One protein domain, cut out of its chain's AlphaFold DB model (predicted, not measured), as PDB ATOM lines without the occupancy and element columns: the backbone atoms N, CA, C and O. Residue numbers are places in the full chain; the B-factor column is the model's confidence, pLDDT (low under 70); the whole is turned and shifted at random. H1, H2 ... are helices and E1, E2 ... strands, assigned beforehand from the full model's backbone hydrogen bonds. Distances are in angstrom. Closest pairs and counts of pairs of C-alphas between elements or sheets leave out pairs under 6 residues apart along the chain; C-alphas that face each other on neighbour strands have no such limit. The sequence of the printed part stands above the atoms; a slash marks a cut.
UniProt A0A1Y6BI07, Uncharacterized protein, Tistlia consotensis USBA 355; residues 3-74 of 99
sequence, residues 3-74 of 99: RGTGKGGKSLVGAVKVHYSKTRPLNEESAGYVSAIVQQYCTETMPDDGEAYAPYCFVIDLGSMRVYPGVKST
ATOM      1  N   ARG A   3      -1.017 -45.531 -29.542       97.06
ATOM      2  CA  ARG A   3      -0.934 -46.191 -30.846       97.06
ATOM      3  C   ARG A   3      -1.511 -45.275 -31.910       97.06
ATOM      4  O   ARG A   3      -2.440 -44.517 -31.634       97.06
ATOM      5  N   GLY A   4      -0.977 -45.362 -33.117       96.56
ATOM      6  CA  GLY A   4      -1.486 -44.616 -34.257       96.56
ATOM      7  C   GLY A   4      -0.952 -45.149 -35.575       96.56
ATOM      8  O   GLY A   4      -0.171 -46.098 -35.609       96.56
ATOM      9  N   THR A   5      -1.367 -44.503 -36.656       96.94
ATOM     10  CA  THR A   5      -0.949 -44.854 -38.013       96.94
ATOM     11  C   THR A   5      -0.220 -43.669 -38.631       96.94
ATOM     12  O   THR A   5      -0.763 -42.569 -38.734       96.94
ATOM     13  N   GLY A   6       1.030 -43.885 -39.022       93.44
ATOM     14  CA  GLY A   6       1.867 -42.921 -39.718       93.44
ATOM     15  C   GLY A   6       1.589 -42.866 -41.219       93.44
ATOM     16  O   GLY A   6       0.722 -43.553 -41.767       93.44
ATOM     17  N   LYS A   7       2.376 -42.048 -41.923       91.44
ATOM     18  CA  LYS A   7       2.323 -41.979 -43.389       91.44
ATOM     19  C   LYS A   7       2.595 -43.359 -43.997       91.44
ATOM     20  O   LYS A   7       3.503 -44.063 -43.562       91.44
ATOM     21  N   GLY A   8       1.818 -43.717 -45.018       90.62
ATOM     22  CA  GLY A   8       1.957 -45.002 -45.707       90.62
ATOM     23  C   GLY A   8       1.471 -46.209 -44.900       90.62
ATOM     24  O   GLY A   8       1.872 -47.323 -45.209       90.62
ATOM     25  N   GLY A   9       0.644 -46.008 -43.866       93.06
ATOM     26  CA  GLY A   9       0.032 -47.111 -43.117       93.06
ATOM     27  C   GLY A   9       0.924 -47.733 -42.041       93.06
ATOM     28  O   GLY A   9       0.544 -48.745 -41.462       93.06
ATOM     29  N   LYS A  10       2.093 -47.146 -41.751       94.56
ATOM     30  CA  LYS A  10       3.002 -47.653 -40.713       94.56
ATOM     31  C   LYS A  10       2.364 -47.568 -39.327       94.56
ATOM     32  O   LYS A  10       1.916 -46.490 -38.939       94.56
ATOM     33  N   SER A  11       2.383 -48.654 -38.563       97.88
ATOM     34  CA  SER A  11       2.003 -48.629 -37.149       97.88
ATOM     35  C   SER A  11       3.019 -47.827 -36.341       97.88
ATOM     36  O   SER A  11       4.228 -48.005 -36.495       97.88
ATOM     37  N   LEU A  12       2.528 -46.934 -35.487       98.12
ATOM     38  CA  LEU A  12       3.323 -46.105 -34.588       98.12
ATOM     39  C   LEU A  12       2.936 -46.401 -33.145       98.12
ATOM     40  O   LEU A  12       1.747 -46.517 -32.832       98.12
ATOM     41  N   VAL A  13       3.930 -46.438 -32.263       98.19
ATOM     42  CA  VAL A  13       3.740 -46.667 -30.827       98.19
ATOM     43  C   VAL A  13       4.421 -45.597 -29.989       98.19
ATOM     44  O   VAL A  13       5.345 -44.915 -30.431       98.19
ATOM     45  N   GLY A  14       3.958 -45.456 -28.754       98.06
ATOM     46  CA  GLY A  14       4.643 -44.685 -27.730       98.06
ATOM     47  C   GLY A  14       4.025 -44.880 -26.354       98.06
ATOM     48  O   GLY A  14       3.065 -45.637 -26.154       98.06
ATOM     49  N   ALA A  15       4.563 -44.171 -25.376       98.25
ATOM     50  CA  ALA A  15       4.074 -44.205 -24.012       98.25
ATOM     51  C   ALA A  15       4.235 -42.846 -23.333       98.25
ATOM     52  O   ALA A  15       4.979 -41.974 -23.768       98.25
ATOM     53  N   VAL A  16       3.515 -42.674 -22.229       98.00
ATOM     54  CA  VAL A  16       3.563 -41.450 -21.435       98.00
ATOM     55  C   VAL A  16       4.120 -41.795 -20.070       98.00
ATOM     56  O   VAL A  16       3.571 -42.661 -19.385       98.00
ATOM     57  N   LYS A  17       5.187 -41.109 -19.656       97.56
ATOM     58  CA  LYS A  17       5.621 -41.148 -18.259       97.56
ATOM     59  C   LYS A  17       4.874 -40.071 -17.490       97.56
ATOM     60  O   LYS A  17       4.946 -38.894 -17.827       97.56
ATOM     61  N   VAL A  18       4.196 -40.479 -16.426       97.12
ATOM     62  CA  VAL A  18       3.598 -39.551 -15.469       97.12
ATOM     63  C   VAL A  18       4.573 -39.369 -14.308       97.12
ATOM     64  O   VAL A  18       4.986 -40.345 -13.678       97.12
ATOM     65  N   HIS A  19       4.973 -38.127 -14.055       96.44
ATOM     66  CA  HIS A  19       5.838 -37.727 -12.954       96.44
ATOM     67  C   HIS A  19       5.024 -36.955 -11.910       96.44
ATOM     68  O   HIS A  19       4.284 -36.030 -12.236       96.44
ATOM     69  N   TYR A  20       5.147 -37.356 -10.645       94.44
ATOM     70  CA  TYR A  20       4.418 -36.773  -9.518       94.44
ATOM     71  C   TYR A  20       5.383 -35.963  -8.647       94.44
ATOM     72  O   TYR A  20       5.737 -36.379  -7.542       94.44
ATOM     73  N   SER A  21       5.856 -34.817  -9.145       88.69
ATOM     74  CA  SER A  21       6.758 -33.972  -8.360       88.69
ATOM     75  C   SER A  21       6.053 -33.399  -7.125       88.69
ATOM     76  O   SER A  21       5.012 -32.757  -7.258       88.69
ATOM     77  N   LYS A  22       6.646 -33.549  -5.933       85.56
ATOM     78  CA  LYS A  22       6.236 -32.788  -4.734       85.56
ATOM     79  C   LYS A  22       7.017 -31.485  -4.573       85.56
ATOM     80  O   LYS A  22       6.424 -30.445  -4.332       85.56
ATOM     81  N   THR A  23       8.344 -31.550  -4.684       89.94
ATOM     82  CA  THR A  23       9.241 -30.408  -4.411       89.94
ATOM     83  C   THR A  23      10.211 -30.102  -5.546       89.94
ATOM     84  O   THR A  23      10.797 -29.024  -5.567       89.94
ATOM     85  N   ARG A  24      10.396 -31.032  -6.489       90.19
ATOM     86  CA  ARG A  24      11.311 -30.883  -7.627       90.19
ATOM     87  C   ARG A  24      10.566 -31.159  -8.932       90.19
ATOM     88  O   ARG A  24      10.496 -32.321  -9.333       90.19
ATOM     89  N   PRO A  25       9.942 -30.135  -9.539       94.12
ATOM     90  CA  PRO A  25       9.353 -30.279 -10.862       94.12
ATOM     91  C   PRO A  25      10.443 -30.576 -11.891       94.12
ATOM     92  O   PRO A  25      11.611 -30.226 -11.695       94.12
ATOM     93  N   LEU A  26      10.060 -31.225 -12.988       96.25
ATOM     94  CA  LEU A  26      10.984 -31.426 -14.101       96.25
ATOM     95  C   LEU A  26      11.299 -30.088 -14.774       96.25
ATOM     96  O   LEU A  26      10.522 -29.136 -14.709       96.25
ATOM     97  N   ASN A  27      12.433 -30.050 -15.461       95.88
ATOM     98  CA  ASN A  27      12.786 -29.027 -16.440       95.88
ATOM     99  C   ASN A  27      12.928 -29.679 -17.831       95.88
ATOM    100  O   ASN A  27      12.834 -30.899 -17.956       95.88
ATOM    101  N   GLU A  28      13.171 -28.880 -18.873       96.75
ATOM    102  CA  GLU A  28      13.301 -29.380 -20.256       96.75
ATOM    103  C   GLU A  28      14.391 -30.450 -20.411       96.75
ATOM    104  O   GLU A  28      14.229 -31.421 -21.147       96.75
ATOM    105  N   GLU A  29      15.503 -30.298 -19.695       96.56
ATOM    106  CA  GLU A  29      16.627 -31.226 -19.767       96.56
ATOM    107  C   GLU A  29      16.278 -32.589 -19.155       96.56
ATOM    108  O   GLU A  29      16.336 -33.613 -19.839       96.56
ATOM    109  N   SER A  30      15.846 -32.602 -17.891       96.19
ATOM    110  CA  SER A  30      15.445 -33.819 -17.174       96.19
ATOM    111  C   SER A  30      14.252 -34.512 -17.838       96.19
ATOM    112  O   SER A  30      14.276 -35.728 -18.026       96.19
ATOM    113  N   ALA A  31      13.241 -33.761 -18.280       97.62
ATOM    114  CA  ALA A  31      12.135 -34.317 -19.054       97.62
ATOM    115  C   ALA A  31      12.591 -34.863 -20.418       97.62
ATOM    116  O   ALA A  31      12.053 -35.860 -20.909       97.62
ATOM    117  N   GLY A  32      13.622 -34.258 -21.011       98.12
ATOM    118  CA  GLY A  32      14.271 -34.751 -22.218       98.12
ATOM    119  C   GLY A  32      14.912 -36.128 -22.028       98.12
ATOM    120  O   GLY A  32      14.739 -37.000 -22.875       98.12
ATOM    121  N   TYR A  33      15.606 -36.361 -20.910       98.31
ATOM    122  CA  TYR A  33      16.136 -37.690 -20.580       98.31
ATOM    123  C   TYR A  33      15.021 -38.710 -20.359       98.31
ATOM    124  O   TYR A  33      15.058 -39.804 -20.918       98.31
ATOM    125  N   VAL A  34      13.988 -38.345 -19.597       97.94
ATOM    126  CA  VAL A  34      12.868 -39.252 -19.314       97.94
ATOM    127  C   VAL A  34      12.121 -39.630 -20.597       97.94
ATOM    128  O   VAL A  34      11.833 -40.806 -20.804       97.94
ATOM    129  N   SER A  35      11.835 -38.676 -21.487       98.25
ATOM    130  CA  SER A  35      11.190 -38.980 -22.774       98.25
ATOM    131  C   SER A  35      12.067 -39.831 -23.696       98.25
ATOM    132  O   SER A  35      11.540 -40.712 -24.375       98.25
ATOM    133  N   ALA A  36      13.392 -39.642 -23.682       98.38
ATOM    134  CA  ALA A  36      14.322 -40.505 -24.412       98.38
ATOM    135  C   ALA A  36      14.265 -41.956 -23.913       98.38
ATOM    136  O   ALA A  36      14.156 -42.874 -24.723       98.38
ATOM    137  N   ILE A  37      14.255 -42.157 -22.591       98.19
ATOM    138  CA  ILE A  37      14.114 -43.485 -21.975       98.19
ATOM    139  C   ILE A  37      12.765 -44.110 -22.344       98.19
ATOM    140  O   ILE A  37      12.704 -45.286 -22.683       98.19
ATOM    141  N   VAL A  38      11.676 -43.334 -22.327       98.19
ATOM    142  CA  VAL A  38      10.347 -43.816 -22.740       98.19
ATOM    143  C   VAL A  38      10.343 -44.256 -24.205       98.19
ATOM    144  O   VAL A  38       9.748 -45.282 -24.531       98.19
ATOM    145  N   GLN A  39      11.014 -43.510 -25.086       98.31
ATOM    146  CA  GLN A  39      11.141 -43.896 -26.487       98.31
ATOM    147  C   GLN A  39      11.961 -45.179 -26.642       98.31
ATOM    148  O   GLN A  39      11.513 -46.081 -27.347       98.31
ATOM    149  N   GLN A  40      13.098 -45.290 -25.950       97.94
ATOM    150  CA  GLN A  40      13.929 -46.494 -25.965       97.94
ATOM    151  C   GLN A  40      13.157 -47.717 -25.456       97.94
ATOM    152  O   GLN A  40      13.152 -48.757 -26.105       97.94
ATOM    153  N   TYR A  41      12.413 -47.557 -24.360       97.50
ATOM    154  CA  TYR A  41      11.541 -48.594 -23.818       97.50
ATOM    155  C   TYR A  41      10.518 -49.084 -24.850       97.50
ATOM    156  O   TYR A  41      10.326 -50.289 -24.992       97.50
ATOM    157  N   CYS A  42       9.874 -48.181 -25.597       97.69
ATOM    158  CA  CYS A  42       8.927 -48.581 -26.641       97.69
ATOM    159  C   CYS A  42       9.631 -49.325 -27.786       97.69
ATOM    160  O   CYS A  42       9.113 -50.336 -28.248       97.69
ATOM    161  N   THR A  43      10.813 -48.867 -28.212       97.00
ATOM    162  CA  THR A  43      11.620 -49.544 -29.243       97.00
ATOM    163  C   THR A  43      11.975 -50.977 -28.841       97.00
ATOM    164  O   THR A  43      11.899 -51.879 -29.668       97.00
ATOM    165  N   GLU A  44      12.355 -51.196 -27.582       97.31
ATOM    166  CA  GLU A  44      12.819 -52.501 -27.095       97.31
ATOM    167  C   GLU A  44      11.675 -53.462 -26.761       97.31
ATOM    168  O   GLU A  44      11.796 -54.665 -26.976       97.31
ATOM    169  N   THR A  45      10.564 -52.951 -26.225       97.56
ATOM    170  CA  THR A  45       9.488 -53.797 -25.678       97.56
ATOM    171  C   THR A  45       8.275 -53.939 -26.589       97.56
ATOM    172  O   THR A  45       7.427 -54.789 -26.329       97.56
ATOM    173  N   MET A  46       8.175 -53.124 -27.643       95.81
ATOM    174  CA  MET A  46       7.030 -53.109 -28.561       95.81
ATOM    175  C   MET A  46       7.433 -53.190 -30.052       95.81
ATOM    176  O   MET A  46       6.778 -52.543 -30.873       95.81
ATOM    177  N   PRO A  47       8.469 -53.960 -30.453       95.19
ATOM    178  CA  PRO A  47       8.942 -53.968 -31.841       95.19
ATOM    179  C   PRO A  47       7.881 -54.468 -32.836       95.19
ATOM    180  O   PRO A  47       7.823 -53.983 -33.965       95.19
ATOM    181  N   ASP A  48       7.011 -55.386 -32.407       96.00
ATOM    182  CA  ASP A  48       5.951 -55.964 -33.244       96.00
ATOM    183  C   ASP A  48       4.708 -55.063 -33.354       96.00
ATOM    184  O   ASP A  48       3.863 -55.248 -34.229       96.00
ATOM    185  N   ASP A  49       4.586 -54.073 -32.469       95.81
ATOM    186  CA  ASP A  49       3.424 -53.191 -32.399       95.81
ATOM    187  C   ASP A  49       3.564 -51.946 -33.290       95.81
ATOM    188  O   ASP A  49       2.555 -51.360 -33.698       95.81
ATOM    189  N   GLY A  50       4.795 -51.516 -33.581       96.31
ATOM    190  CA  GLY A  50       5.077 -50.389 -34.466       96.31
ATOM    191  C   GLY A  50       6.377 -49.648 -34.164       96.31
ATOM    192  O   GLY A  50       7.113 -49.958 -33.233       96.31
ATOM    193  N   GLU A  51       6.650 -48.616 -34.960       96.44
ATOM    194  CA  GLU A  51       7.824 -47.754 -34.790       96.44
ATOM    195  C   GLU A  51       7.607 -46.775 -33.624       96.44
ATOM    196  O   GLU A  51       6.579 -46.089 -33.556       96.44
ATOM    197  N   ALA A  52       8.578 -46.685 -32.711       96.88
ATOM    198  CA  ALA A  52       8.523 -45.757 -31.585       96.88
ATOM    199  C   ALA A  52       8.550 -44.300 -32.071       96.88
ATOM    200  O   ALA A  52       9.564 -43.782 -32.547       96.88
ATOM    201  N   TYR A  53       7.424 -43.609 -31.915       97.06
ATOM    202  CA  TYR A  53       7.227 -42.270 -32.446       97.06
ATOM    203  C   TYR A  53       7.440 -41.215 -31.361       97.06
ATOM    204  O   TYR A  53       6.664 -41.129 -30.415       97.06
ATOM    205  N   ALA A  54       8.469 -40.373 -31.508       97.12
ATOM    206  CA  ALA A  54       8.859 -39.392 -30.486       97.12
ATOM    207  C   ALA A  54       7.698 -38.521 -29.950       97.12
ATOM    208  O   ALA A  54       7.574 -38.402 -28.733       97.12
ATOM    209  N   PRO A  55       6.781 -37.973 -30.774       97.06
ATOM    210  CA  PRO A  55       5.620 -37.238 -30.260       97.06
ATOM    211  C   PRO A  55       4.658 -38.054 -29.381       97.06
ATOM    212  O   PRO A  55       3.860 -37.462 -28.661       97.06
ATOM    213  N   TYR A  56       4.718 -39.388 -29.421       97.88
ATOM    214  CA  TYR A  56       3.971 -40.287 -28.535       97.88
ATOM    215  C   TYR A  56       4.778 -40.724 -27.304       97.88
ATOM    216  O   TYR A  56       4.242 -41.439 -26.463       97.88
ATOM    217  N   CYS A  57       6.036 -40.302 -27.181       98.31
ATOM    218  CA  CYS A  57       6.945 -40.644 -26.090       98.31
ATOM    219  C   CYS A  57       7.236 -39.401 -25.247       98.31
ATOM    220  O   CYS A  57       8.313 -38.820 -25.332       98.31
ATOM    221  N   PHE A  58       6.256 -38.951 -24.468       98.31
ATOM    222  CA  PHE A  58       6.320 -37.674 -23.752       98.31
ATOM    223  C   PHE A  58       6.106 -37.838 -22.246       98.31
ATOM    224  O   PHE A  58       5.736 -38.907 -21.752       98.31
ATOM    225  N   VAL A  59       6.365 -36.767 -21.499       98.12
ATOM    226  CA  VAL A  59       6.289 -36.773 -20.035       98.12
ATOM    227  C   VAL A  59       5.268 -35.753 -19.574       98.12
ATOM    228  O   VAL A  59       5.256 -34.618 -20.044       98.12
ATOM    229  N   ILE A  60       4.418 -36.154 -18.637       97.88
ATOM    230  CA  ILE A  60       3.523 -35.244 -17.929       97.88
ATOM    231  C   ILE A  60       4.057 -35.102 -16.515       97.88
ATOM    232  O   ILE A  60       4.104 -36.083 -15.772       97.88
ATOM    233  N   ASP A  61       4.442 -33.891 -16.138       97.44
ATOM    234  CA  ASP A  61       4.760 -33.556 -14.759       97.44
ATOM    235  C   ASP A  61       3.524 -32.960 -14.090       97.44
ATOM    236  O   ASP A  61       3.143 -31.816 -14.339       97.44
ATOM    237  N   LEU A  62       2.861 -33.759 -13.257       95.50
ATOM    238  CA  LEU A  62       1.591 -33.374 -12.647       95.50
ATOM    239  C   LEU A  62       1.756 -32.300 -11.577       95.50
ATOM    240  O   LEU A  62       0.856 -31.482 -11.413       95.50
ATOM    241  N   GLY A  63       2.891 -32.267 -10.874       91.44
ATOM    242  CA  GLY A  63       3.103 -31.265  -9.830       91.44
ATOM    243  C   GLY A  63       3.317 -29.857 -10.384       91.44
ATOM    244  O   GLY A  63       2.943 -28.889  -9.729       91.44
ATOM    245  N   SER A  64       3.846 -29.733 -11.605       94.00
ATOM    246  CA  SER A  64       3.935 -28.459 -12.335       94.00
ATOM    247  C   SER A  64       2.830 -28.269 -13.383       94.00
ATOM    248  O   SER A  64       2.804 -27.243 -14.061       94.00
ATOM    249  N   MET A  65       1.921 -29.242 -13.520       94.50
ATOM    250  CA  MET A  65       0.868 -29.298 -14.543       94.50
ATOM    251  C   MET A  65       1.394 -29.065 -15.971       94.50
ATOM    252  O   MET A  65       0.741 -28.417 -16.791       94.50
ATOM    253  N   ARG A  66       2.585 -29.593 -16.281       97.06
ATOM    254  CA  ARG A  66       3.273 -29.362 -17.557       97.06
ATOM    255  C   ARG A  66       3.435 -30.642 -18.364       97.06
ATOM    256  O   ARG A  66       3.741 -31.706 -17.831       97.06
ATOM    257  N   VAL A  67       3.263 -30.510 -19.676       97.94
ATOM    258  CA  VAL A  67       3.551 -31.557 -20.660       97.94
ATOM    259  C   VAL A  67       4.870 -31.219 -21.341       97.94
ATOM    260  O   VAL A  67       5.015 -30.138 -21.912       97.94
ATOM    261  N   TYR A  68       5.815 -32.148 -21.289       98.06
ATOM    262  CA  TYR A  68       7.097 -32.055 -21.971       98.06
ATOM    263  C   TYR A  68       7.087 -32.979 -23.187       98.06
ATOM    264  O   TYR A  68       6.948 -34.192 -23.002       98.06
ATOM    265  N   PRO A  69       7.203 -32.444 -24.416       97.81
ATOM    266  CA  PRO A  69       7.141 -33.247 -25.629       97.81
ATOM    267  C   PRO A  69       8.327 -34.210 -25.721       97.81
ATOM    268  O   PRO A  69       9.403 -33.953 -25.183       97.81
ATOM    269  N   GLY A  70       8.133 -35.311 -26.446       97.38
ATOM    270  CA  GLY A  70       9.207 -36.266 -26.675       97.38
ATOM    271  C   GLY A  70      10.342 -35.691 -27.514       97.38
ATOM    272  O   GLY A  70      10.124 -34.962 -28.490       97.38
ATOM    273  N   VAL A  71      11.572 -36.030 -27.139       97.50
ATOM    274  CA  VAL A  71      12.771 -35.605 -27.863       97.50
ATOM    275  C   VAL A  71      12.916 -36.346 -29.189       97.50
ATOM    276  O   VAL A  71      12.581 -37.516 -29.310       97.50
ATOM    277  N   LYS A  72      13.464 -35.669 -30.203       94.50
ATOM    278  CA  LYS A  72      13.703 -36.279 -31.523       94.50
ATOM    279  C   LYS A  72      14.927 -37.195 -31.566       94.50
ATOM    280  O   LYS A  72      14.979 -38.084 -32.404       94.50
ATOM    281  N   SER A  73      15.933 -36.926 -30.733       92.88
ATOM    282  CA  SER A  73      17.201 -37.660 -30.719       92.88
ATOM    283  C   SER A  73      17.494 -38.175 -29.319       92.88
ATOM    284  O   SER A  73      17.586 -37.395 -28.364       92.88
ATOM    285  N   THR A  74      17.645 -39.495 -29.223       96.62
ATOM    286  CA  THR A  74      17.873 -40.227 -27.973       96.62
ATOM    287  C   THR A  74      19.326 -40.641 -27.790       96.62
ATOM    288  O   THR A  74      19.755 -40.786 -26.656       96.62
TER     289      THR A  74
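AT A GLANCE: This is residues 3 to 74 of the 99 residues of an uncharacterized protein of Tistlia consotensis USBA 355 (UniProt A0A1Y6BI07). One helix, H1, covers one face of a small mixed sheet, E3 E4 E5, and a hairpin, E1 and E2, lengthens the rod at one end, where E2 runs on into E3. The printed part has 72 residues with one named helix and five named strands, in the order E1 E2 E3 H1 E4 E5, class mixed. It is compact, radius of gyration of the C-alphas 12.7 A, spans 43 by 19 by 17 A.

IN THESE COORDINATES: E3 is residues 16 to 19, E4 58 to 61, E5 66 to 68. H1, residues 28 to 45, is 25.3 A long from C-alpha 28 at (13.301, -29.380, -20.256). E2 is residues 11 to 14; E1, 3 to 5, begins at C-alpha 3 (-0.934, -46.191, -30.846).

HOW THE PARTS SIT: E3 and E4 are parallel, N 19 and O 60 2.8 A apart; the hairpin E4 and E5 is antiparallel, N 68 and O 59 2.8 A apart. H1 is on this sheet, making two layers, helix over sheet, at a height of 7.4 A; Ser 35 and Phe 58 are the closest C-alphas of H1 and E4, 5.1 A. E3, H1, E4 form a strand-helix-strand unit, parallel strands joined through a helix, with a right-handed crossover. Every O i to N i+4 pair in H1 is within hydrogen-bond range. In the antiparallel hairpin E1 and E2, N 12 and O 4 are 2.8 A apart.

THE WHOLE: The farthest C-alphas, Gly 8 and Thr 23, are 44.4 A apart. The printed part has no cut, the H1 to E4 link is long, and no printed residue is under 70 in pLDDT.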